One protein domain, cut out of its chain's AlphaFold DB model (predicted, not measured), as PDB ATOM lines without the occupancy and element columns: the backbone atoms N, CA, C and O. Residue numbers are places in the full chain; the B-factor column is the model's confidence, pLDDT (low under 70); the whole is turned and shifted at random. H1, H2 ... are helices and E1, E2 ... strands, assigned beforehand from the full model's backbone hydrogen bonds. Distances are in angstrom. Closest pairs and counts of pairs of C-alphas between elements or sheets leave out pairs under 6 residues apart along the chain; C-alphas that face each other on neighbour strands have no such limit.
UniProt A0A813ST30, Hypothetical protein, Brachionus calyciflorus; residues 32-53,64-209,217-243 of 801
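This is residues 32 to 53, 64 to 209 and 217 to 243 of the 801 residues of the protein "Hypothetical protein" of Brachionus calyciflorus (UniProt A0A813ST30). The chain is wound in stacked turns, a short solenoid: strands E2, E3, E4, E6, E8, E9 and E10 lie side by side as one wall, and between them the chain returns through loops, the helices H1, H2 and H3 and the small two-strand sheet E5 and E7. E1 folds back on E2 at one end of the stack, and at the other end E10 bends sharply and turns back. The printed part has 195 residues, with ten named strands and three named helices in the order E1 E2 E3 H1 E4 E5 H2 E6 E7 E8 H3 E9 E10. The large sheet is mixed, in the order E1, E2, E3, E4, E6, E8, E9, E10; the class is mixed, helices and strands, though under half of the residues are in named elements. The whole is compact, with a radius of gyration of the C-alphas of 16.5 A and spans of 45 by 38 by 30 A.

E1, residues 32 to 35, begins at C-alpha 32 (0.672, -2.674, -16.364). E2 is residues 40 to 44 and E3 residues 67 to 71. H1, residues 78 to 89, is 16.1 A long. E4, residues 97 to 103, measures 19.5 A. E5 is residues 108 to 110 and H2 residues 115 to 120. E6, residues 123 to 129, measures 19.8 A. E7 is residues 135 to 137. E8, residues 161 to 168, measures 20.6 A. H3 is residues 178 to 181. E9, residues 185 to 192, measures 20.4 A. E10, residues 220 to 234, bends by 151 degrees at residue 231 and ends at C-alpha 234 (-0.420, -40.643, -0.983).

The large sheet is twisted. Its edge strand E1 forms a hairpin with E2, antiparallel at 149 degrees, with N 33 and O 42 at 2.9 A. The other neighbours are parallel: among them E3 and E4, with N 68 and O 99 at 2.8 A, and E9 and E10, with N 189 and O 223 at 2.8 A. E3, H1, E4 and E8, H3, E9 are strand-helix-strand units, parallel neighbour strands with a helix between, each with a right-handed crossover. H1 only grazes the sheet with residues 81 to 89, as does H2 with residues 115 to 120; H3 is not on it. H1, with residues 83 to 86 alone, only just touches H2, with 3 pairs of C-alphas within 8 A, the closest Lys 83 and Lys 117 at 7.1 A. E5 and E7 are parallel, with N 110 and O 136 at 2.7 A. Every O i to N i+4 pair is within hydrogen-bond range in H1; H2 has 0 of 2, and 1 of 3 O i to N i+3 pairs, and H3 is too short for an O i to N i+4 pair.

The C-alphas farthest apart, those of Lys 91 and Phe 198, are 49.2 A apart. Residues 54 to 63 and 210 to 216 are not printed, with C-alpha gaps of 17.7 A and 10.7 A. The link from E7 to E8, 23 residues, is long. Mean pLDDT of the printed part is 73.1, and 88 residues are under 70, among them residues 32 to 53 and 69 to 97.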
ATOM      1  N   THR A  32       0.253  -2.707 -17.776       46.75
ATOM      2  CA  THR A  32       0.672  -2.674 -16.364       46.75
ATOM      3  C   THR A  32      -0.487  -2.225 -15.478       46.75
ATOM      4  O   THR A  32      -1.133  -1.223 -15.754       46.75
ATOM      5  N   ILE A  33      -0.792  -2.959 -14.408       50.47
ATOM      6  CA  ILE A  33      -1.805  -2.544 -13.428       50.47
ATOM      7  C   ILE A  33      -1.123  -2.468 -12.069       50.47
ATOM      8  O   ILE A  33      -0.636  -3.474 -11.553       50.47
ATOM      9  N   PHE A  34      -1.097  -1.270 -11.489       43.97
ATOM     10  CA  PHE A  34      -0.652  -1.080 -10.117       43.97
ATOM     11  C   PHE A  34      -1.832  -1.315  -9.177       43.97
ATOM     12  O   PHE A  34      -2.870  -0.659  -9.281       43.97
ATOM     13  N   SER A  35      -1.682  -2.268  -8.263       44.66
ATOM     14  CA  SER A  35      -2.603  -2.426  -7.146       44.66
ATOM     15  C   SER A  35      -1.996  -1.715  -5.943       44.66
ATOM     16  O   SER A  35      -1.082  -2.230  -5.302       44.66
ATOM     17  N   THR A  36      -2.520  -0.528  -5.633       39.44
ATOM     18  CA  THR A  36      -2.092   0.292  -4.486       39.44
ATOM     19  C   THR A  36      -2.250  -0.417  -3.138       39.44
ATOM     20  O   THR A  36      -1.636  -0.010  -2.161       39.44
ATOM     21  N   TYR A  37      -3.038  -1.495  -3.077       41.34
ATOM     22  CA  TYR A  37      -3.298  -2.249  -1.851       41.34
ATOM     23  C   TYR A  37      -2.416  -3.485  -1.665       41.34
ATOM     24  O   TYR A  37      -2.404  -4.035  -0.569       41.34
ATOM     25  N   SER A  38      -1.706  -3.963  -2.696       48.66
ATOM     26  CA  SER A  38      -1.069  -5.289  -2.628       48.66
ATOM     27  C   SER A  38       0.448  -5.311  -2.750       48.66
ATOM     28  O   SER A  38       0.982  -6.409  -2.810       48.66
ATOM     29  N   LYS A  39       1.146  -4.163  -2.823       58.69
ATOM     30  CA  LYS A  39       2.619  -4.094  -3.010       58.69
ATOM     31  C   LYS A  39       3.150  -5.013  -4.139       58.69
ATOM     32  O   LYS A  39       4.314  -5.407  -4.149       58.69
ATOM     33  N   LEU A  40       2.273  -5.366  -5.088       56.75
ATOM     34  CA  LEU A  40       2.507  -6.299  -6.190       56.75
ATOM     35  C   LEU A  40       2.324  -5.546  -7.501       56.75
ATOM     36  O   LEU A  40       1.263  -4.962  -7.738       56.75
ATOM     37  N   ILE A  41       3.321  -5.623  -8.377       63.03
ATOM     38  CA  ILE A  41       3.246  -5.049  -9.723       63.03
ATOM     39  C   ILE A  41       2.694  -6.106 -10.674       63.03
ATOM     40  O   ILE A  41       3.306  -7.161 -10.837       63.03
ATOM     41  N   GLN A  42       1.537  -5.849 -11.293       65.44
ATOM     42  CA  GLN A  42       0.901  -6.796 -12.207       65.44
ATOM     43  C   GLN A  42       1.196  -6.464 -13.677       65.44
ATOM     44  O   GLN A  42       0.878  -5.377 -14.158       65.44
ATOM     45  N   PHE A  43       1.713  -7.446 -14.410       64.62
ATOM     46  CA  PHE A  43       1.980  -7.415 -15.845       64.62
ATOM     47  C   PHE A  43       0.971  -8.303 -16.590       64.62
ATOM     48  O   PHE A  43       0.790  -9.465 -16.228       64.62
ATOM     49  N   LYS A  44       0.316  -7.790 -17.639       59.75
ATOM     50  CA  LYS A  44      -0.627  -8.542 -18.495       59.75
ATOM     51  C   LYS A  44      -0.192  -8.512 -19.958       59.75
ATOM     52  O   LYS A  44       0.099  -7.440 -20.470       59.75
ATOM     53  N   ASN A  45      -0.226  -9.652 -20.656       56.81
ATOM     54  CA  ASN A  45       0.017  -9.749 -22.111       56.81
ATOM     55  C   ASN A  45       1.351  -9.150 -22.610       56.81
ATOM     56  O   ASN A  45       1.452  -8.700 -23.753       56.81
ATOM     57  N   ILE A  46       2.385  -9.127 -21.769       55.19
ATOM     58  CA  ILE A  46       3.673  -8.519 -22.122       55.19
ATOM     59  C   ILE A  46       4.512  -9.519 -22.918       55.19
ATOM     60  O   ILE A  46       4.721 -10.636 -22.453       55.19
ATOM     61  N   LYS A  47       4.993  -9.130 -24.107       49.97
ATOM     62  CA  LYS A  47       5.928  -9.947 -24.906       49.97
ATOM     63  C   LYS A  47       7.380  -9.804 -24.428       49.97
ATOM     64  O   LYS A  47       8.112 -10.784 -24.441       49.97
ATOM     65  N   THR A  48       7.779  -8.614 -23.970       51.59
ATOM     66  CA  THR A  48       9.105  -8.303 -23.399       51.59
ATOM     67  C   THR A  48       8.979  -7.200 -22.338       51.59
ATOM     68  O   THR A  48       8.220  -6.257 -22.528       51.59
ATOM     69  N   ILE A  49       9.701  -7.290 -21.210       48.62
ATOM     70  CA  ILE A  49       9.631  -6.266 -20.137       48.62
ATOM     71  C   ILE A  49      10.309  -4.946 -20.528       48.62
ATOM     72  O   ILE A  49      10.023  -3.921 -19.920       48.62
ATOM     73  N   ASP A  50      11.146  -4.932 -21.571       44.81
ATOM     74  CA  ASP A  50      11.851  -3.725 -22.036       44.81
ATOM     75  C   ASP A  50      10.921  -2.565 -22.434       44.81
ATOM     76  O   ASP A  50      11.392  -1.442 -22.611       44.81
ATOM     77  N   SER A  51       9.617  -2.815 -22.604       48.19
ATOM     78  CA  SER A  51       8.620  -1.767 -22.833       48.19
ATOM     79  C   SER A  51       8.123  -1.102 -21.548       48.19
ATOM     80  O   SER A  51       7.634   0.014 -21.617       48.19
ATOM     81  N   VAL A  52       8.230  -1.757 -20.387       48.69
ATOM     82  CA  VAL A  52       7.497  -1.342 -19.180       48.69
ATOM     83  C   VAL A  52       8.194  -0.238 -18.398       48.69
ATOM     84  O   VAL A  52       7.517   0.505 -17.695       48.69
ATOM     85  N   ASP A  53       9.513  -0.080 -18.522       49.88
ATOM     86  CA  ASP A  53      10.191   1.056 -17.899       49.88
ATOM     87  C   ASP A  53      11.611   1.270 -18.451       49.88
ATOM     88  O   ASP A  53      12.600   0.819 -17.874       49.88
ATOM     89  N   LEU A  64       9.054  -0.415  -1.087       53.94
ATOM     90  CA  LEU A  64       7.986  -1.256  -0.525       53.94
ATOM     91  C   LEU A  64       7.443  -2.325  -1.486       53.94
ATOM     92  O   LEU A  64       6.423  -2.941  -1.178       53.94
ATOM     93  N   ILE A  65       8.083  -2.567  -2.632       57.12
ATOM     94  CA  ILE A  65       7.622  -3.590  -3.584       57.12
ATOM     95  C   ILE A  65       7.901  -4.985  -3.000       57.12
ATOM     96  O   ILE A  65       9.049  -5.407  -2.892       57.12
ATOM     97  N   GLU A  66       6.844  -5.719  -2.643       55.28
ATOM     98  CA  GLU A  66       6.920  -7.077  -2.075       55.28
ATOM     99  C   GLU A  66       6.882  -8.172  -3.157       55.28
ATOM    100  O   GLU A  66       7.189  -9.341  -2.890       55.28
ATOM    101  N   GLY A  67       6.537  -7.828  -4.404       60.84
ATOM    102  CA  GLY A  67       6.613  -8.786  -5.500       60.84
ATOM    103  C   GLY A  67       6.075  -8.340  -6.861       60.84
ATOM    104  O   GLY A  67       5.610  -7.219  -7.066       60.84
ATOM    105  N   PHE A  68       6.105  -9.279  -7.801       70.00
ATOM    106  CA  PHE A  68       5.664  -9.122  -9.182       70.00
ATOM    107  C   PHE A  68       4.647 -10.213  -9.538       70.00
ATOM    108  O   PHE A  68       4.780 -11.368  -9.135       70.00
ATOM    109  N   CYS A  69       3.629  -9.868 -10.320       67.00
ATOM    110  CA  CYS A  69       2.605 -10.789 -10.796       67.00
ATOM    111  C   CYS A  69       2.515 -10.735 -12.326       67.00
ATOM    112  O   CYS A  69       2.353  -9.663 -12.893       67.00
ATOM    113  N   ILE A  70       2.603 -11.873 -13.009       68.88
ATOM    114  CA  ILE A  70       2.558 -11.965 -14.477       68.88
ATOM    115  C   ILE A  70       1.319 -12.759 -14.865       68.88
ATOM    116  O   ILE A  70       1.113 -13.849 -14.342       68.88
ATOM    117  N   VAL A  71       0.483 -12.229 -15.758       63.28
ATOM    118  CA  VAL A  71      -0.844 -12.782 -16.063       63.28
ATOM    119  C   VAL A  71      -1.063 -12.960 -17.568       63.28
ATOM    120  O   VAL A  71      -0.708 -12.079 -18.353       63.28
ATOM    121  N   ASP A  72      -1.712 -14.072 -17.936       55.84
ATOM    122  CA  ASP A  72      -2.180 -14.415 -19.290       55.84
ATOM    123  C   ASP A  72      -1.036 -14.493 -20.329       55.84
ATOM    124  O   ASP A  72      -1.043 -13.800 -21.347       55.84
ATOM    125  N   GLN A  73      -0.029 -15.344 -20.095       59.91
ATOM    126  CA  GLN A  73       1.040 -15.592 -21.074       59.91
ATOM    127  C   GLN A  73       0.965 -17.005 -21.655       59.91
ATOM    128  O   GLN A  73       1.019 -17.993 -20.928       59.91
ATOM    129  N   ASN A  74       0.907 -17.098 -22.991       59.22
ATOM    130  CA  ASN A  74       0.880 -18.386 -23.682       59.22
ATOM    131  C   ASN A  74       2.119 -19.214 -23.334       59.22
ATOM    132  O   ASN A  74       1.960 -20.325 -22.874       59.22
ATOM    133  N   ILE A  75       3.342 -18.707 -23.483       57.94
ATOM    134  CA  ILE A  75       4.570 -19.413 -23.080       57.94
ATOM    135  C   ILE A  75       5.527 -18.376 -22.493       57.94
ATOM    136  O   ILE A  75       5.763 -17.343 -23.120       57.94
ATOM    137  N   LEU A  76       6.083 -18.645 -21.310       59.00
ATOM    138  CA  LEU A  76       7.160 -17.833 -20.740       59.00
ATOM    139  C   LEU A  76       8.478 -18.187 -21.437       59.00
ATOM    140  O   LEU A  76       9.140 -19.153 -21.060       59.00
ATOM    141  N   GLN A  77       8.856 -17.405 -22.450       59.69
ATOM    142  CA  GLN A  77      10.232 -17.384 -22.957       59.69
ATOM    143  C   GLN A  77      11.086 -16.641 -21.927       59.69
ATOM    144  O   GLN A  77      10.904 -15.447 -21.673       59.69
ATOM    145  N   SER A  78      11.910 -17.405 -21.220       54.25
ATOM    146  CA  SER A  78      12.321 -17.097 -19.853       54.25
ATOM    147  C   SER A  78      13.366 -15.986 -19.757       54.25
ATOM    148  O   SER A  78      13.369 -15.214 -18.796       54.25
ATOM    149  N   GLU A  79      14.232 -15.861 -20.762       55.34
ATOM    150  CA  GLU A  79      15.473 -15.117 -20.588       55.34
ATOM    151  C   GLU A  79      15.304 -13.604 -20.453       55.34
ATOM    152  O   GLU A  79      15.904 -13.020 -19.548       55.34
ATOM    153  N   ASN A  80      14.503 -12.960 -21.308       56.72
ATOM    154  CA  ASN A  80      14.383 -11.495 -21.314       56.72
ATOM    155  C   ASN A  80      13.492 -10.986 -20.180       56.72
ATOM    156  O   ASN A  80      13.802  -9.989 -19.530       56.72
ATOM    157  N   LEU A  81      12.401 -11.699 -19.897       60.03
ATOM    158  CA  LEU A  81      11.457 -11.308 -18.859       60.03
ATOM    159  C   LEU A  81      12.105 -11.389 -17.467       60.03
ATOM    160  O   LEU A  81      12.071 -10.440 -16.689       60.03
ATOM    161  N   ILE A  82      12.771 -12.502 -17.172       60.59
ATOM    162  CA  ILE A  82      13.377 -12.725 -15.859       60.59
ATOM    163  C   ILE A  82      14.637 -11.886 -15.683       60.59
ATOM    164  O   ILE A  82      14.828 -11.316 -14.615       60.59
ATOM    165  N   LYS A  83      15.461 -11.722 -16.730       62.97
ATOM    166  CA  LYS A  83      16.619 -10.812 -16.688       62.97
ATOM    167  C   LYS A  83      16.197  -9.391 -16.314       62.97
ATOM    168  O   LYS A  83      16.876  -8.754 -15.516       62.97
ATOM    169  N   ASN A  84      15.060  -8.926 -16.821       62.53
ATOM    170  CA  ASN A  84      14.577  -7.583 -16.527       62.53
ATOM    171  C   ASN A  84      13.961  -7.461 -15.129       62.53
ATOM    172  O   ASN A  84      14.259  -6.490 -14.438       62.53
ATOM    173  N   ILE A  85      13.195  -8.458 -14.666       64.81
ATOM    174  CA  ILE A  85      12.725  -8.514 -13.266       64.81
ATOM    175  C   ILE A  85      13.917  -8.536 -12.305       64.81
ATOM    176  O   ILE A  85      13.909  -7.854 -11.285       64.81
ATOM    177  N   LEU A  86      14.973  -9.275 -12.647       63.03
ATOM    178  CA  LEU A  86      16.162  -9.376 -11.812       63.03
ATOM    179  C   LEU A  86      16.993  -8.091 -11.826       63.03
ATOM    180  O   LEU A  86      17.461  -7.665 -10.773       63.03
ATOM    181  N   ASN A  87      17.116  -7.416 -12.970       65.44
ATOM    182  CA  ASN A  87      17.736  -6.092 -13.040       65.44
ATOM    183  C   ASN A  87      16.956  -5.046 -12.228       65.44
ATOM    184  O   ASN A  87      17.577  -4.215 -11.569       65.44
ATOM    185  N   LEU A  88      15.621  -5.120 -12.222       61.75
ATOM    186  CA  LEU A  88      14.768  -4.331 -11.327       61.75
ATOM    187  C   LEU A  88      15.038  -4.680  -9.856       61.75
ATOM    188  O   LEU A  88      15.192  -3.780  -9.038       61.75
ATOM    189  N   SER A  89      15.182  -5.969  -9.530       59.25
ATOM    190  CA  SER A  89      15.442  -6.425  -8.159       59.25
ATOM    191  C   SER A  89      16.834  -6.088  -7.627       59.25
ATOM    192  O   SER A  89      16.977  -5.891  -6.433       59.25
ATOM    193  N   ARG A  90      17.858  -5.959  -8.483       61.31
ATOM    194  CA  ARG A  90      19.227  -5.590  -8.065       61.31
ATOM    195  C   ARG A  90      19.324  -4.185  -7.465       61.31
ATOM    196  O   ARG A  90      20.316  -3.882  -6.814       61.31
ATOM    197  N   LYS A  91      18.324  -3.328  -7.698       60.12
ATOM    198  CA  LYS A  91      18.202  -2.023  -7.032       60.12
ATOM    199  C   LYS A  91      17.577  -2.122  -5.635       60.12
ATOM    200  O   LYS A  91      17.617  -1.147  -4.897       60.12
ATOM    201  N   ILE A  92      16.994  -3.267  -5.293       57.97
ATOM    202  CA  ILE A  92      16.327  -3.531  -4.022       57.97
ATOM    203  C   ILE A  92      17.347  -4.229  -3.105       57.97
ATOM    204  O   ILE A  92      18.030  -5.155  -3.534       57.97
ATOM    205  N   GLU A  93      17.498  -3.758  -1.865       58.56
ATOM    206  CA  GLU A  93      18.514  -4.232  -0.913       58.56
ATOM    207  C   GLU A  93      18.547  -5.769  -0.741       58.56
ATOM    208  O   GLU A  93      17.521  -6.456  -0.821       58.56
ATOM    209  N   ASN A  94      19.744  -6.296  -0.437       59.19
ATOM    210  CA  ASN A  94      20.118  -7.723  -0.422       59.19
ATOM    211  C   ASN A  94      19.297  -8.651   0.507       59.19
ATOM    212  O   ASN A  94      19.494  -9.868   0.464       59.19
ATOM    213  N   ASP A  95      18.383  -8.128   1.328       62.34
ATOM    214  CA  ASP A  95      17.562  -8.908   2.268       62.34
ATOM    215  C   ASP A  95      16.063  -8.950   1.920       62.34
ATOM    216  O   ASP A  95      15.258  -9.536   2.652       62.34
ATOM    217  N   THR A  96      15.662  -8.378   0.784       63.88
ATOM    218  CA  THR A  96      14.247  -8.332   0.401       63.88
ATOM    219  C   THR A  96      13.696  -9.690  -0.045       63.88
ATOM    220  O   THR A  96      14.300 -10.444  -0.812       63.88
ATOM    221  N   LYS A  97      12.506 -10.029   0.472       68.12
ATOM    222  CA  LYS A  97      11.720 -11.185   0.022       68.12
ATOM    223  C   LYS A  97      11.000 -10.791  -1.262       68.12
ATOM    224  O   LYS A  97      10.208  -9.857  -1.240       68.12
ATOM    225  N   ILE A  98      11.222 -11.530  -2.345       74.75
ATOM    226  CA  ILE A  98      10.542 -11.272  -3.620       74.75
ATOM    227  C   ILE A  98       9.511 -12.362  -3.872       74.75
ATOM    228  O   ILE A  98       9.858 -13.545  -3.935       74.75
ATOM    229  N   LYS A  99       8.246 -11.966  -4.047       78.25
ATOM    230  CA  LYS A  99       7.165 -12.863  -4.469       78.25
ATOM    231  C   LYS A  99       6.884 -12.723  -5.966       78.25
ATOM    232  O   LYS A  99       6.489 -11.663  -6.424       78.25
ATOM    233  N   LEU A 100       7.055 -13.795  -6.730       79.88
ATOM    234  CA  LEU A 100       6.742 -13.883  -8.157       79.88
ATOM    235  C   LEU A 100       5.500 -14.754  -8.344       79.88
ATOM    236  O   LEU A 100       5.550 -15.943  -8.056       79.88
ATOM    237  N   VAL A 101       4.388 -14.192  -8.818       77.94
ATOM    238  CA  VAL A 101       3.141 -14.948  -9.042       77.94
ATOM    239  C   VAL A 101       2.796 -15.000 -10.526       77.94
ATOM    240  O   VAL A 101       2.466 -13.984 -11.130       77.94
ATOM    241  N   PHE A 102       2.811 -16.192 -11.106       79.88
ATOM    242  CA  PHE A 102       2.442 -16.465 -12.489       79.88
ATOM    243  C   PHE A 102       0.982 -16.919 -12.567       79.88
ATOM    244  O   PHE A 102       0.602 -17.888 -11.916       79.88
ATOM    245  N   ILE A 103       0.157 -16.229 -13.353       76.69
ATOM    246  CA  ILE A 103      -1.272 -16.506 -13.512       76.69
ATOM    247  C   ILE A 103      -1.572 -16.884 -14.966       76.69
ATOM    248  O   ILE A 103      -1.294 -16.097 -15.869       76.69
ATOM    249  N   ARG A 104      -2.189 -18.049 -15.199       76.31
ATOM    250  CA  ARG A 104      -2.559 -18.560 -16.539       76.31
ATOM    251  C   ARG A 104      -1.401 -18.637 -17.531       76.31
ATOM    252  O   ARG A 104      -1.503 -18.202 -18.676       76.31
ATOM    253  N   VAL A 105      -0.297 -19.209 -17.076       76.75
ATOM    254  CA  VAL A 105       0.864 -19.537 -17.908       76.75
ATOM    255  C   VAL A 105       0.720 -20.965 -18.434       76.75
ATOM    256  O   VAL A 105       0.392 -21.838 -17.641       76.75
ATOM    257  N   SER A 106       0.958 -21.244 -19.726       74.38
ATOM    258  CA  SER A 106       0.834 -22.631 -20.239       74.38
ATOM    259  C   SER A 106       2.072 -23.517 -20.019       74.38
ATOM    260  O   SER A 106       1.992 -24.735 -20.163       74.38
ATOM    261  N   GLY A 107       3.210 -22.928 -19.650       77.56
ATOM    262  CA  GLY A 107       4.383 -23.644 -19.156       77.56
ATOM    263  C   GLY A 107       5.673 -22.825 -19.175       77.56
ATOM    264  O   GLY A 107       5.681 -21.644 -19.534       77.56
ATOM    265  N   PHE A 108       6.764 -23.480 -18.785       77.19
ATOM    266  CA  PHE A 108       8.104 -22.919 -18.625       77.19
ATOM    267  C   PHE A 108       9.044 -23.457 -19.695       77.19
ATOM    268  O   PHE A 108       9.173 -24.673 -19.837       77.19
ATOM    269  N   VAL A 109       9.728 -22.578 -20.428       77.81
ATOM    270  CA  VAL A 109      10.831 -23.000 -21.299       77.81
ATOM    271  C   VAL A 109      12.108 -23.095 -20.467       77.81
ATOM    272  O   VAL A 109      12.501 -22.139 -19.804       77.81
ATOM    273  N   ILE A 110      12.735 -24.267 -20.487       70.19
ATOM    274  CA  ILE A 110      14.039 -24.540 -19.894       70.19
ATOM    275  C   ILE A 110      15.098 -24.136 -20.927       70.19
ATOM    276  O   ILE A 110      15.311 -24.844 -21.915       70.19
ATOM    277  N   GLU A 111      15.731 -22.985 -20.708       69.38
ATOM    278  CA  GLU A 111      16.853 -22.458 -21.498       69.38
ATOM    279  C   GLU A 111      18.133 -22.439 -20.646       69.38
ATOM    280  O   GLU A 111      18.081 -22.333 -19.415       69.38
ATOM    281  N   GLU A 112      19.295 -22.568 -21.288       62.97
ATOM    282  CA  GLU A 112      20.593 -22.500 -20.611       62.97
ATOM    283  C   GLU A 112      20.789 -21.110 -19.972       62.97
ATOM    284  O   GLU A 112      20.593 -20.090 -20.618       62.97
ATOM    285  N   GLY A 113      21.166 -21.056 -18.687       59.88
ATOM    286  CA  GLY A 113      21.482 -19.797 -17.989       59.88
ATOM    287  C   GLY A 113      20.361 -19.185 -17.135       59.88
ATOM    288  O   GLY A 113      20.583 -18.150 -16.501       59.88
ATOM    289  N   PHE A 114      19.189 -19.825 -17.046       60.91
ATOM    290  CA  PHE A 114      18.085 -19.390 -16.175       60.91
ATOM    291  C   PHE A 114      18.505 -19.239 -14.702       60.91
ATOM    292  O   PHE A 114      18.178 -18.251 -14.045       60.91
ATOM    293  N   SER A 115      19.256 -20.211 -14.186       60.62
ATOM    294  CA  SER A 115      19.533 -20.350 -12.757       60.62
ATOM    295  C   SER A 115      20.581 -19.343 -12.247       60.62
ATOM    296  O   SER A 115      20.377 -18.714 -11.208       60.62
ATOM    297  N   ASN A 116      21.639 -19.073 -13.026       63.56
ATOM    298  CA  ASN A 116      22.743 -18.176 -12.639       63.56
ATOM    299  C   ASN A 116      22.297 -16.751 -12.270       63.56
ATOM    300  O   ASN A 116      22.978 -16.065 -11.512       63.56
ATOM    301  N   LYS A 117      21.155 -16.280 -12.784       63.41
ATOM    302  CA  LYS A 117      20.686 -14.909 -12.536       63.41
ATOM    303  C   LYS A 117      20.010 -14.746 -11.164       63.41
ATOM    304  O   LYS A 117      20.014 -13.643 -10.624       63.41
ATOM    305  N   PHE A 118      19.474 -15.819 -10.585       61.31
ATOM    306  CA  PHE A 118      18.752 -15.792  -9.305       61.31
ATOM    307  C   PHE A 118      19.646 -15.960  -8.069       61.31
ATOM    308  O   PHE A 118      19.174 -15.727  -6.959       61.31
ATOM    309  N   GLN A 119      20.926 -16.306  -8.244       64.44
ATOM    310  CA  GLN A 119      21.882 -16.523  -7.147       64.44
ATOM    311  C   GLN A 119      22.024 -15.322  -6.192       64.44
ATOM    312  O   GLN A 119      22.425 -15.492  -5.047       64.44
ATOM    313  N   VAL A 120      21.686 -14.111  -6.652       63.59
ATOM    314  CA  VAL A 120      21.793 -12.871  -5.865       63.59
ATOM    315  C   VAL A 120      20.682 -12.749  -4.810       63.59
ATOM    316  O   VAL A 120      20.850 -12.045  -3.819       63.59
ATOM    317  N   LEU A 121      19.546 -13.433  -4.982       65.88
ATOM    318  CA  LEU A 121      18.382 -13.272  -4.109       65.88
ATOM    319  C   LEU A 121      18.375 -14.312  -2.984       65.88
ATOM    320  O   LEU A 121      18.333 -15.514  -3.236       65.88
ATOM    321  N   LYS A 122      18.342 -13.851  -1.725       68.50
ATOM    322  CA  LYS A 122      18.336 -14.738  -0.547       68.50
ATOM    323  C   LYS A 122      17.011 -15.480  -0.330       68.50
ATOM    324  O   LYS A 122      17.030 -16.573   0.231       68.50
ATOM    325  N   LYS A 123      15.860 -14.885  -0.688       73.88
ATOM    326  CA  LYS A 123      14.516 -15.455  -0.438       73.88
ATOM    327  C   LYS A 123      13.538 -15.143  -1.572       73.88
ATOM    328  O   LYS A 123      12.924 -14.076  -1.601       73.88
ATOM    329  N   VAL A 124      13.342 -16.109  -2.464       78.06
ATOM    330  CA  VAL A 124      12.376 -16.010  -3.570       78.06
ATOM    331  C   VAL A 124      11.172 -16.916  -3.309       78.06
ATOM    332  O   VAL A 124      11.328 -18.077  -2.923       78.06
ATOM    333  N   TYR A 125       9.973 -16.374  -3.525       80.19
ATOM    334  CA  TYR A 125       8.703 -17.099  -3.515       80.19
ATOM    335  C   TYR A 125       8.168 -17.148  -4.941       80.19
ATOM    336  O   TYR A 125       7.999 -16.099  -5.557       80.19
ATOM    337  N   ILE A 126       7.878 -18.333  -5.467       82.88
ATOM    338  CA  ILE A 126       7.274 -18.499  -6.793       82.88
ATOM    339  C   ILE A 126       5.891 -19.106  -6.613       82.88
ATOM    340  O   ILE A 126       5.789 -20.212  -6.110       82.88
ATOM    341  N   GLY A 127       4.839 -18.404  -7.024       83.56
ATOM    342  CA  GLY A 127       3.464 -18.890  -7.026       83.56
ATOM    343  C   GLY A 127       2.958 -19.120  -8.443       83.56
ATOM    344  O   GLY A 127       3.071 -18.237  -9.284       83.56
ATOM    345  N   LEU A 128       2.366 -20.276  -8.717       81.62
ATOM    346  CA  LEU A 128       1.643 -20.562  -9.956       81.62
ATOM    347  C   LEU A 128       0.150 -20.568  -9.653       81.62
ATOM    348  O   LEU A 128      -0.278 -21.236  -8.718       81.62
ATOM    349  N   LYS A 129      -0.647 -19.835 -10.423       78.19
ATOM    350  CA  LYS A 129      -2.099 -19.748 -10.253       78.19
ATOM    351  C   LYS A 129      -2.808 -19.951 -11.578       78.19
ATOM    352  O   LYS A 129      -2.444 -19.319 -12.566       78.19
ATOM    353  N   ASP A 130      -3.800 -20.825 -11.638       75.31
ATOM    354  CA  ASP A 130      -4.579 -21.095 -12.858       75.31
ATOM    355  C   ASP A 130      -3.702 -21.401 -14.094       75.31
ATOM    356  O   ASP A 130      -4.083 -21.088 -15.219       75.31
ATOM    357  N   SER A 131      -2.497 -21.944 -13.882       76.12
ATOM    358  CA  SER A 131      -1.446 -22.142 -14.894       76.12
ATOM    359  C   SER A 131      -1.266 -23.629 -15.203       76.12
ATOM    360  O   SER A 131      -1.589 -24.461 -14.369       76.12
ATOM    361  N   GLU A 132      -0.728 -23.990 -16.367       78.44
ATOM    362  CA  GLU A 132      -0.262 -25.345 -16.665       78.44
ATOM    363  C   GLU A 132       1.221 -25.485 -16.287       78.44
ATOM    364  O   GLU A 132       2.065 -24.690 -16.700       78.44
ATOM    365  N   LEU A 133       1.560 -26.512 -15.505       78.25
ATOM    366  CA  LEU A 133       2.946 -26.832 -15.158       78.25
ATOM    367  C   LEU A 133       3.546 -27.741 -16.238       78.25
ATOM    368  O   LEU A 133       3.878 -28.901 -15.997       78.25
ATOM    369  N   ASN A 134       3.624 -27.221 -17.457       82.50
ATOM    370  CA  ASN A 134       4.348 -27.872 -18.537       82.50
ATOM    371  C   ASN A 134       5.774 -27.335 -18.586       82.50
ATOM    372  O   ASN A 134       6.003 -26.143 -18.386       82.50
ATOM    373  N   PHE A 135       6.723 -28.201 -18.913       82.31
ATOM    374  CA  PHE A 135       8.100 -27.801 -19.153       82.31
ATOM    375  C   PHE A 135       8.441 -28.042 -20.617       82.31
ATOM    376  O   PHE A 135       8.109 -29.087 -21.178       82.31
ATOM    377  N   TYR A 136       9.087 -27.070 -21.242       81.50
ATOM    378  CA  TYR A 136       9.488 -27.111 -22.638       81.50
ATOM    379  C   TYR A 136      11.009 -27.053 -22.709       81.50
ATOM    380  O   TYR A 136      11.608 -26.159 -22.133       81.50
ATOM    381  N   PHE A 137      11.646 -27.956 -23.444       81.88
ATOM    382  CA  PHE A 137      13.069 -27.861 -23.760       81.88
ATOM    383  C   PHE A 137      13.220 -27.588 -25.253       81.88
ATOM    384  O   PHE A 137      12.636 -28.303 -26.072       81.88
ATOM    385  N   ARG A 138      13.946 -26.524 -25.627       82.25
ATOM    386  CA  ARG A 138      14.063 -26.065 -27.029       82.25
ATOM    387  C   ARG A 138      12.690 -25.943 -27.720       82.25
ATOM    388  O   ARG A 138      12.483 -26.459 -28.817       82.25
ATOM    389  N   ASN A 139      11.727 -25.318 -27.034       80.25
ATOM    390  CA  ASN A 139      10.324 -25.158 -27.454       80.25
ATOM    391  C   ASN A 139       9.522 -26.459 -27.674       80.25
ATOM    392  O   ASN A 139       8.394 -26.407 -28.165       80.25
ATOM    393  N   LYS A 140      10.045 -27.631 -27.288       83.12
ATOM    394  CA  LYS A 140       9.309 -28.902 -27.317       83.12
ATOM    395  C   LYS A 140       8.849 -29.278 -25.916       83.12
ATOM    396  O   LYS A 140       9.651 -29.286 -24.988       83.12
ATOM    397  N   LEU A 141       7.565 -29.604 -25.778       84.38
ATOM    398  CA  LEU A 141       6.992 -30.090 -24.524       84.38
ATOM    399  C   LEU A 141       7.710 -31.369 -24.081       84.38
ATOM    400  O   LEU A 141       7.769 -32.333 -24.849       84.38
ATOM    401  N   ILE A 142       8.187 -31.380 -22.840       82.94
ATOM    402  CA  ILE A 142       8.768 -32.556 -22.203       82.94
ATOM    403  C   ILE A 142       7.618 -33.481 -21.800       82.94
ATOM    404  O   ILE A 142       6.831 -33.161 -20.911       82.94
ATOM    405  N   LYS A 143       7.484 -34.608 -22.499       84.50
ATOM    406  CA  LYS A 143       6.432 -35.613 -22.267       84.50
ATOM    407  C   LYS A 143       6.883 -36.763 -21.368       84.50
ATOM    408  O   LYS A 143       6.022 -37.449 -20.825       84.50
ATOM    409  N   SER A 144       8.190 -36.999 -21.271       86.94
ATOM    410  CA  SER A 144       8.791 -38.042 -20.436       86.94
ATOM    411  C   SER A 144      10.195 -37.639 -19.989       86.94
ATOM    412  O   SER A 144      10.849 -36.814 -20.633       86.94
ATOM    413  N   CYS A 145      10.678 -38.252 -18.907       86.06
ATOM    414  CA  CYS A 145      12.044 -38.033 -18.426       86.06
ATOM    415  C   CYS A 145      13.136 -38.437 -19.412       86.06
ATOM    416  O   CYS A 145      14.196 -37.818 -19.409       86.06
ATOM    417  N   ASP A 146      12.884 -39.414 -20.284       84.88
ATOM    418  CA  ASP A 146      13.888 -39.894 -21.242       84.88
ATOM    419  C   ASP A 146      14.371 -38.791 -22.187       84.88
ATOM    420  O   ASP A 146      15.514 -38.799 -22.637       84.88
ATOM    421  N   GLN A 147      13.522 -37.789 -22.432       84.88
ATOM    422  CA  GLN A 147      13.856 -36.621 -23.244       84.88
ATOM    423  C   GLN A 147      14.903 -35.706 -22.587       84.88
ATOM    424  O   GLN A 147      15.462 -34.851 -23.271       84.88
ATOM    425  N   LEU A 148      15.169 -35.878 -21.287       80.50
ATOM    426  CA  LEU A 148      16.142 -35.105 -20.515       80.50
ATOM    427  C   LEU A 148      17.405 -35.901 -20.149       80.50
ATOM    428  O   LEU A 148      18.382 -35.280 -19.750       80.50
ATOM    429  N   ASN A 149      17.432 -37.230 -20.323       74.50
ATOM    430  CA  ASN A 149      18.546 -38.083 -19.868       74.50
ATOM    431  C   ASN A 149      19.913 -37.725 -20.485       74.50
ATOM    432  O   ASN A 149      20.934 -37.911 -19.834       74.50
ATOM    433  N   ASN A 150      19.934 -37.202 -21.717       69.88
ATOM    434  CA  ASN A 150      21.171 -36.880 -22.449       69.88
ATOM    435  C   ASN A 150      21.454 -35.376 -22.536       69.88
ATOM    436  O   ASN A 150      22.362 -34.953 -23.250       69.88
ATOM    437  N   VAL A 151      20.646 -34.552 -21.873       68.88
ATOM    438  CA  VAL A 151      20.833 -33.106 -21.885       68.88
ATOM    439  C   VAL A 151      21.562 -32.739 -20.600       68.88
ATOM    440  O   VAL A 151      21.033 -32.950 -19.513       68.88
ATOM    441  N   THR A 152      22.758 -32.154 -20.709       62.59
ATOM    442  CA  THR A 152      23.397 -31.419 -19.606       62.59
ATOM    443  C   THR A 152      22.587 -30.158 -19.353       62.59
ATOM    444  O   THR A 152      22.936 -29.058 -19.778       62.59
ATOM    445  N   ILE A 153      21.421 -30.326 -18.743       58.81
ATOM    446  CA  ILE A 153      20.586 -29.208 -18.353       58.81
ATOM    447  C   ILE A 153      21.334 -28.568 -17.190       58.81
ATOM    448  O   ILE A 153      21.396 -29.138 -16.112       58.81
ATOM    449  N   ASN A 154      21.907 -27.380 -17.367       57.06
ATOM    450  CA  ASN A 154      22.230 -26.542 -16.215       57.06
ATOM    451  C   ASN A 154      20.885 -26.175 -15.558       57.06
ATOM    452  O   ASN A 154      20.200 -25.255 -16.001       57.06
ATOM    453  N   HIS A 155      20.454 -27.004 -14.599       63.62
ATOM    454  CA  HIS A 155      19.051 -27.166 -14.213       63.62
ATOM    455  C   HIS A 155      18.409 -25.881 -13.682       63.62
ATOM    456  O   HIS A 155      19.058 -25.026 -13.075       63.62
ATOM    457  N   LEU A 156      17.093 -25.780 -13.895       65.25
ATOM    458  CA  LEU A 156      16.269 -24.597 -13.638       65.25
ATOM    459  C   LEU A 156      16.382 -24.090 -12.187       65.25
ATOM    460  O   LEU A 156      16.379 -22.884 -11.956       65.25
ATOM    461  N   PHE A 157      16.547 -25.007 -11.227       68.19
ATOM    462  CA  PHE A 157      16.618 -24.709  -9.794       68.19
ATOM    463  C   PHE A 157      17.994 -24.950  -9.150       68.19
ATOM    464  O   PHE A 157      18.144 -24.659  -7.967       68.19
ATOM    465  N   ASN A 158      19.006 -25.409  -9.904       67.38
ATOM    466  CA  ASN A 158      20.330 -25.796  -9.377       67.38
ATOM    467  C   ASN A 158      21.033 -24.693  -8.561       67.38
ATOM    468  O   ASN A 158      21.913 -24.978  -7.755       67.38
ATOM    469  N   SER A 159      20.707 -23.424  -8.812       65.12
ATOM    470  CA  SER A 159      21.374 -22.288  -8.171       65.12
ATOM    471  C   SER A 159      20.421 -21.259  -7.568       65.12
ATOM    472  O   SER A 159      20.846 -20.181  -7.157       65.12
ATOM    473  N   ILE A 160      19.138 -21.607  -7.460       66.50
ATOM    474  CA  ILE A 160      18.134 -20.750  -6.832       66.50
ATOM    475  C   ILE A 160      17.868 -21.275  -5.428       66.50
ATOM    476  O   ILE A 160      17.382 -22.392  -5.277       66.50
ATOM    477  N   ASN A 161      18.148 -20.460  -4.409       73.69
ATOM    478  CA  ASN A 161      17.671 -20.723  -3.055       73.69
ATOM    479  C   ASN A 161      16.208 -20.260  -2.955       73.69
ATOM    480  O   ASN A 161      15.908 -19.104  -2.637       73.69
ATOM    481  N   LEU A 162      15.288 -21.140  -3.348       77.62
ATOM    482  CA  LEU A 162      13.859 -20.866  -3.297       77.62
ATOM    483  C   LEU A 162      13.363 -21.089  -1.876       77.62
ATOM    484  O   LEU A 162      13.434 -22.189  -1.338       77.62
ATOM    485  N   ASN A 163      12.774 -20.058  -1.276       84.00
ATOM    486  CA  ASN A 163      12.151 -20.248   0.025       84.00
ATOM    487  C   ASN A 163      10.828 -21.009  -0.113       84.00
ATOM    488  O   ASN A 163      10.505 -21.858   0.714       84.00
ATOM    489  N   THR A 164      10.033 -20.694  -1.139       84.56
ATOM    490  CA  THR A 164       8.752 -21.371  -1.353       84.56
ATOM    491  C   THR A 164       8.392 -21.439  -2.828       84.56
ATOM    492  O   THR A 164       8.405 -20.423  -3.524       84.56
ATOM    493  N   LEU A 165       8.014 -22.627  -3.287       86.62
ATOM    494  CA  LEU A 165       7.354 -22.848  -4.566       86.62
ATOM    495  C   LEU A 165       5.894 -23.228  -4.286       86.62
ATOM    496  O   LEU A 165       5.620 -24.286  -3.734       86.62
ATOM    497  N   GLU A 166       4.966 -22.340  -4.619       87.00
ATOM    498  CA  GLU A 166       3.526 -22.477  -4.434       87.00
ATOM    499  C   GLU A 166       2.849 -22.794  -5.770       87.00
ATOM    500  O   GLU A 166       3.084 -22.155  -6.795       87.00
ATOM    501  N   ILE A 167       1.962 -23.777  -5.751       84.62
ATOM    502  CA  ILE A 167       1.183 -24.221  -6.894       84.62
ATOM    503  C   ILE A 167      -0.295 -24.171  -6.494       84.62
ATOM    504  O   ILE A 167      -0.712 -24.950  -5.652       84.62
ATOM    505  N   SER A 168      -1.090 -23.277  -7.083       80.25
ATOM    506  CA  SER A 168      -2.486 -23.007  -6.704       80.25
ATOM    507  C   SER A 168      -3.438 -23.061  -7.903       80.25
ATOM    508  O   SER A 168      -3.102 -22.577  -8.976       80.25
ATOM    509  N   LYS A 169      -4.640 -23.621  -7.702       67.44
ATOM    510  CA  LYS A 169      -5.825 -23.610  -8.600       67.44
ATOM    511  C   LYS A 169      -5.587 -23.967 -10.089       67.44
ATOM    512  O   LYS A 169      -4.870 -23.318 -10.823       67.44
ATOM    513  N   SER A 170      -6.288 -25.005 -10.554       54.47
ATOM    514  CA  SER A 170      -6.436 -25.435 -11.959       54.47
ATOM    515  C   SER A 170      -5.182 -25.530 -12.816       54.47
ATOM    516  O   SER A 170      -4.882 -24.670 -13.638       54.47
ATOM    517  N   ILE A 171      -4.575 -26.704 -12.713       56.78
ATOM    518  CA  ILE A 171      -3.505 -27.169 -13.572       56.78
ATOM    519  C   ILE A 171      -4.003 -28.468 -14.193       56.78
ATOM    520  O   ILE A 171      -4.398 -29.396 -13.477       56.78
ATOM    521  N   LYS A 172      -3.985 -28.566 -15.522       58.62
ATOM    522  CA  LYS A 172      -3.868 -29.879 -16.160       58.62
ATOM    523  C   LYS A 172      -2.432 -30.327 -15.927       58.62
ATOM    524  O   LYS A 172      -1.540 -29.988 -16.695       58.62
ATOM    525  N   LEU A 173      -2.194 -30.986 -14.799       61.31
ATOM    526  CA  LEU A 173      -0.872 -31.501 -14.478       61.31
ATOM    527  C   LEU A 173      -0.622 -32.742 -15.325       61.31
ATOM    528  O   LEU A 173      -1.226 -33.792 -15.109       61.31
ATOM    529  N   ASN A 174       0.269 -32.594 -16.298       68.00
ATOM    530  CA  ASN A 174       0.913 -33.729 -16.934       68.00
ATOM    531  C   ASN A 174       1.933 -34.347 -15.964       68.00
ATOM    532  O   ASN A 174       2.196 -33.817 -14.882       68.00
ATOM    533  N   ARG A 175       2.477 -35.508 -16.328       84.00
ATOM    534  CA  ARG A 175       3.548 -36.138 -15.556       84.00
ATOM    535  C   ARG A 175       4.740 -35.182 -15.449       84.00
ATOM    536  O   ARG A 175       5.153 -34.603 -16.450       84.00
ATOM    537  N   ILE A 176       5.259 -35.005 -14.239       88.12
ATOM    538  CA  ILE A 176       6.421 -34.158 -13.970       88.12
ATOM    539  C   ILE A 176       7.655 -35.048 -13.955       88.12
ATOM    540  O   ILE A 176       7.685 -36.059 -13.253       88.12
ATOM    541  N   CYS A 177       8.695 -34.670 -14.689       89.00
ATOM    542  CA  CYS A 177       9.952 -35.393 -14.601       89.00
ATOM    543  C   CYS A 177      10.727 -35.013 -13.320       89.00
ATOM    544  O   CYS A 177      11.009 -33.826 -13.136       89.00
ATOM    545  N   PRO A 178      11.141 -35.975 -12.464       90.44
ATOM    546  CA  PRO A 178      11.977 -35.702 -11.292       90.44
ATOM    547  C   PRO A 178      13.270 -34.923 -11.577       90.44
ATOM    548  O   PRO A 178      13.653 -34.094 -10.757       90.44
ATOM    549  N   LEU A 179      13.902 -35.119 -12.746       87.44
ATOM    550  CA  LEU A 179      15.152 -34.439 -13.149       87.44
ATOM    551  C   LEU A 179      15.055 -32.906 -13.182       87.44
ATOM    552  O   LEU A 179      16.069 -32.213 -13.167       87.44
ATOM    553  N   ILE A 180      13.844 -32.352 -13.206       86.25
ATOM    554  CA  ILE A 180      13.630 -30.902 -13.133       86.25
ATOM    555  C   ILE A 180      14.051 -30.346 -11.762       86.25
ATOM    556  O   ILE A 180      14.476 -29.195 -11.674       86.25
ATOM    557  N   PHE A 181      13.976 -31.167 -10.711       88.44
ATOM    558  CA  PHE A 181      14.345 -30.817  -9.337       88.44
ATOM    559  C   PHE A 181      15.786 -31.190  -8.980       88.44
ATOM    560  O   PHE A 181      16.169 -31.088  -7.812       88.44
ATOM    561  N   GLN A 182      16.586 -31.620  -9.960       87.19
ATOM    562  CA  GLN A 182      17.985 -31.947  -9.724       87.19
ATOM    563  C   GLN A 182      18.719 -30.746  -9.095       87.19
ATOM    564  O   GLN A 182      18.459 -29.611  -9.491       87.19
ATOM    565  N   ASN A 183      19.528 -31.009  -8.060       86.75
ATOM    566  CA  ASN A 183      20.188 -30.080  -7.125       86.75
ATOM    567  C   ASN A 183      19.367 -28.847  -6.706       86.75
ATOM    568  O   ASN A 183      19.926 -27.779  -6.441       86.75
ATOM    569  N   SER A 184      18.039 -28.959  -6.668       87.50
ATOM    570  CA  SER A 184      17.189 -27.842  -6.272       87.50
ATOM    571  C   SER A 184      17.328 -27.556  -4.774       87.50
ATOM    572  O   SER A 184      17.350 -28.479  -3.963       87.50
ATOM    573  N   LYS A 185      17.421 -26.275  -4.400       88.62
ATOM    574  CA  LYS A 185      17.411 -25.816  -3.001       88.62
ATOM    575  C   LYS A 185      16.096 -25.102  -2.728       88.62
ATOM    576  O   LYS A 185      15.998 -23.888  -2.898       88.62
ATOM    577  N   ILE A 186      15.058 -25.870  -2.409       90.00
ATOM    578  CA  ILE A 186      13.700 -25.353  -2.221       90.00
ATOM    579  C   ILE A 186      13.269 -25.648  -0.788       90.00
ATOM    580  O   ILE A 186      12.885 -26.768  -0.489       90.00
ATOM    581  N   ASN A 187      13.233 -24.655   0.096       91.12
ATOM    582  CA  ASN A 187      12.875 -24.916   1.495       91.12
ATOM    583  C   ASN A 187      11.456 -25.496   1.624       91.12
ATOM    584  O   ASN A 187      11.255 -26.472   2.344       91.12
ATOM    585  N   ALA A 188      10.480 -24.920   0.910       92.44
ATOM    586  CA  ALA A 188       9.081 -25.336   0.970       92.44
ATOM    587  C   ALA A 188       8.432 -25.502  -0.412       92.44
ATOM    588  O   ALA A 188       8.507 -24.616  -1.264       92.44
ATOM    589  N   PHE A 189       7.713 -26.603  -0.604       93.81
ATOM    590  CA  PHE A 189       6.869 -26.858  -1.764       93.81
ATOM    591  C   PHE A 189       5.403 -26.937  -1.330       93.81
ATOM    592  O   PHE A 189       5.001 -27.848  -0.608       93.81
ATOM    593  N   LEU A 190       4.607 -25.950  -1.733       91.44
ATOM    594  CA  LEU A 190       3.199 -25.815  -1.379       91.44
ATOM    595  C   LEU A 190       2.333 -26.131  -2.593       91.44
ATOM    596  O   LEU A 190       2.529 -25.585  -3.677       91.44
ATOM    597  N   ILE A 191       1.331 -26.973  -2.389       90.38
ATOM    598  CA  ILE A 191       0.365 -27.357  -3.406       90.38
ATOM    599  C   ILE A 191      -1.022 -27.105  -2.841       90.38
ATOM    600  O   ILE A 191      -1.514 -27.846  -1.991       90.38
ATOM    601  N   ASP A 192      -1.637 -26.036  -3.317       84.81
ATOM    602  CA  ASP A 192      -3.005 -25.667  -3.020       84.81
ATOM    603  C   ASP A 192      -3.948 -26.280  -4.057       84.81
ATOM    604  O   ASP A 192      -3.849 -26.034  -5.265       84.81
ATOM    605  N   ARG A 193      -4.907 -27.049  -3.538       81.88
ATOM    606  CA  ARG A 193      -6.012 -27.687  -4.250       81.88
ATOM    607  C   ARG A 193      -5.604 -28.872  -5.118       81.88
ATOM    608  O   ARG A 193      -5.568 -28.807  -6.346       81.88
ATOM    609  N   LEU A 194      -5.418 -30.011  -4.458       84.75
ATOM    610  CA  LEU A 194      -5.193 -31.304  -5.099       84.75
ATOM    611  C   LEU A 194      -6.495 -32.128  -5.097       84.75
ATOM    612  O   LEU A 194      -6.964 -32.544  -4.041       84.75
ATOM    613  N   VAL A 195      -7.092 -32.386  -6.266       82.38
ATOM    614  CA  VAL A 195      -8.418 -33.027  -6.392       82.38
ATOM    615  C   VAL A 195      -8.373 -34.252  -7.304       82.38
ATOM    616  O   VAL A 195      -8.022 -34.156  -8.481       82.38
ATOM    617  N   GLN A 196      -8.820 -35.401  -6.793       80.19
ATOM    618  CA  GLN A 196      -8.999 -36.631  -7.570       80.19
ATOM    619  C   GLN A 196     -10.442 -37.138  -7.456       80.19
ATOM    620  O   GLN A 196     -10.782 -37.997  -6.643       80.19
ATOM    621  N   THR A 197     -11.322 -36.595  -8.301       72.81
ATOM    622  CA  THR A 197     -12.735 -36.995  -8.396       72.81
ATOM    623  C   THR A 197     -13.114 -37.320  -9.842       72.81
ATOM    624  O   THR A 197     -12.387 -36.978 -10.768       72.81
ATOM    625  N   PHE A 198     -14.266 -37.963 -10.055       63.84
ATOM    626  CA  PHE A 198     -14.719 -38.328 -11.403       63.84
ATOM    627  C   PHE A 198     -15.075 -37.118 -12.290       63.84
ATOM    628  O   PHE A 198     -15.059 -37.238 -13.508       63.84
ATOM    629  N   TYR A 199     -15.405 -35.965 -11.693       53.75
ATOM    630  CA  TYR A 199     -15.819 -34.748 -12.406       53.75
ATOM    631  C   TYR A 199     -14.737 -33.660 -12.431       53.75
ATOM    632  O   TYR A 199     -14.828 -32.715 -13.212       53.75
ATOM    633  N   MET A 200     -13.718 -33.770 -11.578       60.75
ATOM    634  CA  MET A 200     -12.634 -32.799 -11.469       60.75
ATOM    635  C   MET A 200     -11.332 -33.521 -11.140       60.75
ATOM    636  O   MET A 200     -11.216 -34.167 -10.093       60.75
ATOM    637  N   TRP A 201     -10.357 -33.386 -12.039       65.12
ATOM    638  CA  TRP A 201      -9.047 -34.015 -11.918       65.12
ATOM    639  C   TRP A 201      -7.956 -32.939 -11.964       65.12
ATOM    640  O   TRP A 201      -7.636 -32.407 -13.024       65.12
ATOM    641  N   GLN A 202      -7.452 -32.568 -10.787       75.81
ATOM    642  CA  GLN A 202      -6.347 -31.627 -10.570       75.81
ATOM    643  C   GLN A 202      -5.316 -32.337  -9.705       75.81
ATOM    644  O   GLN A 202      -5.319 -32.240  -8.480       75.81
ATOM    645  N   TYR A 203      -4.508 -33.159 -10.355       79.44
ATOM    646  CA  TYR A 203      -3.621 -34.096  -9.693       79.44
ATOM    647  C   TYR A 203      -2.384 -34.286 -10.563       79.44
ATOM    648  O   TYR A 203      -2.523 -34.474 -11.769       79.44
ATOM    649  N   PHE A 204      -1.196 -34.231  -9.964       82.62
ATOM    650  CA  PHE A 204       0.054 -34.515 -10.662       82.62
ATOM    651  C   PHE A 204       0.605 -35.863 -10.234       82.62
ATOM    652  O   PHE A 204       0.313 -36.374  -9.153       82.62
ATOM    653  N   LYS A 205       1.431 -36.414 -11.116       88.69
ATOM    654  CA  LYS A 205       2.293 -37.549 -10.826       88.69
ATOM    655  C   LYS A 205       3.692 -37.208 -11.283       88.69
ATOM    656  O   LYS A 205       3.853 -36.575 -12.324       88.69
ATOM    657  N   PHE A 206       4.682 -37.679 -10.557       90.19
ATOM    658  CA  PHE A 206       6.017 -37.820 -11.090       90.19
ATOM    659  C   PHE A 206       6.072 -39.014 -12.038       90.19
ATOM    660  O   PHE A 206       5.422 -40.035 -11.801       90.19
ATOM    661  N   ASP A 207       6.834 -38.877 -13.118       88.12
ATOM    662  CA  ASP A 207       7.193 -40.028 -13.938       88.12
ATOM    663  C   ASP A 207       8.122 -40.968 -13.166       88.12
ATOM    664  O   ASP A 207       8.950 -40.541 -12.354       88.12
ATOM    665  N   ASN A 208       7.994 -42.264 -13.454       82.38
ATOM    666  CA  ASN A 208       8.933 -43.258 -12.963       82.38
ATOM    667  C   ASN A 208      10.277 -43.021 -13.645       82.38
ATOM    668  O   ASN A 208      10.425 -43.252 -14.842       82.38
ATOM    669  N   TYR A 209      11.248 -42.558 -12.872       78.06
ATOM    670  CA  TYR A 209      12.620 -42.433 -13.324       78.06
ATOM    671  C   TYR A 209      13.363 -43.738 -13.022       78.06
ATOM    672  O   TYR A 209      13.533 -44.095 -11.857       78.06
ATOM    673  N   LEU A 217      20.134 -36.803  -7.974       79.56
ATOM    674  CA  LEU A 217      19.058 -35.805  -7.923       79.56
ATOM    675  C   LEU A 217      19.326 -34.706  -6.881       79.56
ATOM    676  O   LEU A 217      18.996 -33.564  -7.157       79.56
ATOM    677  N   ASN A 218      19.926 -35.001  -5.719       82.81
ATOM    678  CA  ASN A 218      20.342 -34.011  -4.698       82.81
ATOM    679  C   ASN A 218      19.343 -32.859  -4.423       82.81
ATOM    680  O   ASN A 218      19.739 -31.725  -4.165       82.81
ATOM    681  N   SER A 219      18.041 -33.138  -4.500       88.38
ATOM    682  CA  SER A 219      16.984 -32.163  -4.236       88.38
ATOM    683  C   SER A 219      16.840 -31.952  -2.730       88.38
ATOM    684  O   SER A 219      16.579 -32.904  -1.993       88.38
ATOM    685  N   ASP A 220      16.985 -30.710  -2.278       90.81
ATOM    686  CA  ASP A 220      16.874 -30.311  -0.875       90.81
ATOM    687  C   ASP A 220      15.513 -29.658  -0.602       90.81
ATOM    688  O   ASP A 220      15.418 -28.472  -0.284       90.81
ATOM    689  N   ILE A 221      14.438 -30.434  -0.800       94.38
ATOM    690  CA  ILE A 221      13.083 -30.024  -0.419       94.38
ATOM    691  C   ILE A 221      12.786 -30.468   1.007       94.38
ATOM    692  O   ILE A 221      12.590 -31.658   1.251       94.38
ATOM    693  N   GLN A 222      12.707 -29.510   1.933       95.75
ATOM    694  CA  GLN A 222      12.574 -29.792   3.368       95.75
ATOM    695  C   GLN A 222      11.123 -29.829   3.858       95.75
ATOM    696  O   GLN A 222      10.828 -30.579   4.790       95.75
ATOM    697  N   LEU A 223      10.224 -29.055   3.243       96.00
ATOM    698  CA  LEU A 223       8.818 -28.930   3.634       96.00
ATOM    699  C   LEU A 223       7.888 -29.161   2.437       96.00
ATOM    700  O   LEU A 223       7.988 -28.468   1.428       96.00
ATOM    701  N   LEU A 224       6.935 -30.085   2.563       96.31
ATOM    702  CA  LEU A 224       5.846 -30.290   1.601       96.31
ATOM    703  C   LEU A 224       4.507 -29.959   2.260       96.31
ATOM    704  O   LEU A 224       4.154 -30.544   3.282       96.31
ATOM    705  N   ILE A 225       3.740 -29.048   1.663       94.12
ATOM    706  CA  ILE A 225       2.423 -28.637   2.159       94.12
ATOM    707  C   ILE A 225       1.372 -28.946   1.099       94.12
ATOM    708  O   ILE A 225       1.385 -28.369   0.017       94.12
ATOM    709  N   LEU A 226       0.433 -29.832   1.417       93.06
ATOM    710  CA  LEU A 226      -0.724 -30.145   0.587       93.06
ATOM    711  C   LEU A 226      -1.969 -29.524   1.222       93.06
ATOM    712  O   LEU A 226      -2.387 -29.939   2.301       93.06
ATOM    713  N   ILE A 227      -2.566 -28.537   0.560       88.75
ATOM    714  CA  ILE A 227      -3.738 -27.796   1.043       88.75
ATOM    715  C   ILE A 227      -4.942 -28.115   0.148       88.75
ATOM    716  O   ILE A 227      -4.786 -28.378  -1.044       88.75
ATOM    717  N   GLN A 228      -6.155 -28.119   0.714       81.94
ATOM    718  CA  GLN A 228      -7.403 -28.415  -0.012       81.94
ATOM    719  C   GLN A 228      -7.348 -29.761  -0.758       81.94
ATOM    720  O   GLN A 228      -7.743 -29.886  -1.920       81.94
ATOM    721  N   VAL A 229      -6.834 -30.782  -0.078       87.06
ATOM    722  CA  VAL A 229      -6.722 -32.140  -0.607       87.06
ATOM    723  C   VAL A 229      -8.113 -32.773  -0.666       87.06
ATOM    724  O   VAL A 229      -8.813 -32.855   0.339       87.06
ATOM    725  N   ILE A 230      -8.542 -33.245  -1.837       85.00
ATOM    726  CA  ILE A 230      -9.832 -33.917  -2.020       85.00
ATOM    727  C   ILE A 230      -9.604 -35.268  -2.681       85.00
ATOM    728  O   ILE A 230      -9.353 -35.371  -3.884       85.00
ATOM    729  N   LYS A 231      -9.798 -36.317  -1.883       84.94
ATOM    730  CA  LYS A 231      -9.813 -37.710  -2.321       84.94
ATOM    731  C   LYS A 231      -8.495 -38.172  -2.962       84.94
ATOM    732  O   LYS A 231      -8.499 -38.905  -3.947       84.94
ATOM    733  N   ILE A 232      -7.370 -37.809  -2.358       90.19
ATOM    734  CA  ILE A 232      -6.034 -38.080  -2.905       90.19
ATOM    735  C   ILE A 232      -5.436 -39.389  -2.395       90.19
ATOM    736  O   ILE A 232      -5.703 -39.815  -1.272       90.19
ATOM    737  N   LYS A 233      -4.605 -40.027  -3.225       94.06
ATOM    738  CA  LYS A 233      -3.735 -41.139  -2.832       94.06
ATOM    739  C   LYS A 233      -2.327 -40.615  -2.535       94.06
ATOM    740  O   LYS A 233      -1.723 -40.001  -3.408       94.06
ATOM    741  N   LEU A 234      -1.822 -40.869  -1.332       95.44
ATOM    742  CA  LEU A 234      -0.420 -40.643  -0.983       95.44
ATOM    743  C   LEU A 234       0.372 -41.882  -1.398       95.44
ATOM    744  O   LEU A 234       0.342 -42.911  -0.723       95.44
ATOM    745  N   ASP A 235       1.026 -41.799  -2.545       95.50
ATOM    746  CA  ASP A 235       1.889 -42.835  -3.099       95.50
ATOM    747  C   ASP A 235       3.184 -42.207  -3.634       95.50
ATOM    748  O   ASP A 235       3.339 -40.983  -3.658       95.50
ATOM    749  N   GLN A 236       4.122 -43.045  -4.070       93.88
ATOM    750  CA  GLN A 236       5.389 -42.584  -4.650       93.88
ATOM    751  C   GLN A 236       5.207 -41.781  -5.947       93.88
ATOM    752  O   GLN A 236       6.103 -41.038  -6.338       93.88
ATOM    753  N   ASN A 237       4.057 -41.914  -6.620       92.56
ATOM    754  CA  ASN A 237       3.771 -41.115  -7.807       92.56
ATOM    755  C   ASN A 237       3.490 -39.664  -7.419       92.56
ATOM    756  O   ASN A 237       3.877 -38.759  -8.148       92.56
ATOM    757  N   LEU A 238       2.811 -39.427  -6.295       93.00
ATOM    758  CA  LEU A 238       2.560 -38.075  -5.803       93.00
ATOM    759  C   LEU A 238       3.780 -37.498  -5.074       93.00
ATOM    760  O   LEU A 238       4.175 -36.365  -5.337       93.00
ATOM    761  N   ILE A 239       4.367 -38.271  -4.159       94.75
ATOM    762  CA  ILE A 239       5.507 -37.855  -3.334       94.75
ATOM    763  C   ILE A 239       6.708 -38.701  -3.746       94.75
ATOM    764  O   ILE A 239       6.980 -39.751  -3.163       94.75
ATOM    765  N   ASN A 240       7.394 -38.268  -4.804       94.38
ATOM    766  CA  ASN A 240       8.516 -39.014  -5.359       94.38
ATOM    767  C   ASN A 240       9.680 -39.103  -4.345       94.38
ATOM    768  O   ASN A 240      10.206 -38.059  -3.947       94.38
ATOM    769  N   PRO A 241      10.117 -40.322  -3.964       92.69
ATOM    770  CA  PRO A 241      11.217 -40.562  -3.025       92.69
ATOM    771  C   PRO A 241      12.505 -39.795  -3.306       92.69
ATOM    772  O   PRO A 241      13.225 -39.428  -2.384       92.69
ATOM    773  N   TYR A 242      12.815 -39.573  -4.581       91.06
ATOM    774  CA  TYR A 242      14.078 -38.976  -4.989       91.06
ATOM    775  C   TYR A 242      14.032 -37.449  -4.971       91.06
ATOM    776  O   TYR A 242      15.029 -36.806  -4.658       91.06
ATOM    777  N   VAL A 243      12.866 -36.867  -5.262       93.12
ATOM    778  CA  VAL A 243      12.644 -35.412  -5.215       93.12
ATOM    779  C   VAL A 243      12.544 -34.921  -3.770       93.12
ATOM    780  O   VAL A 243      13.086 -33.873  -3.432       93.12
TER     781      VAL A 243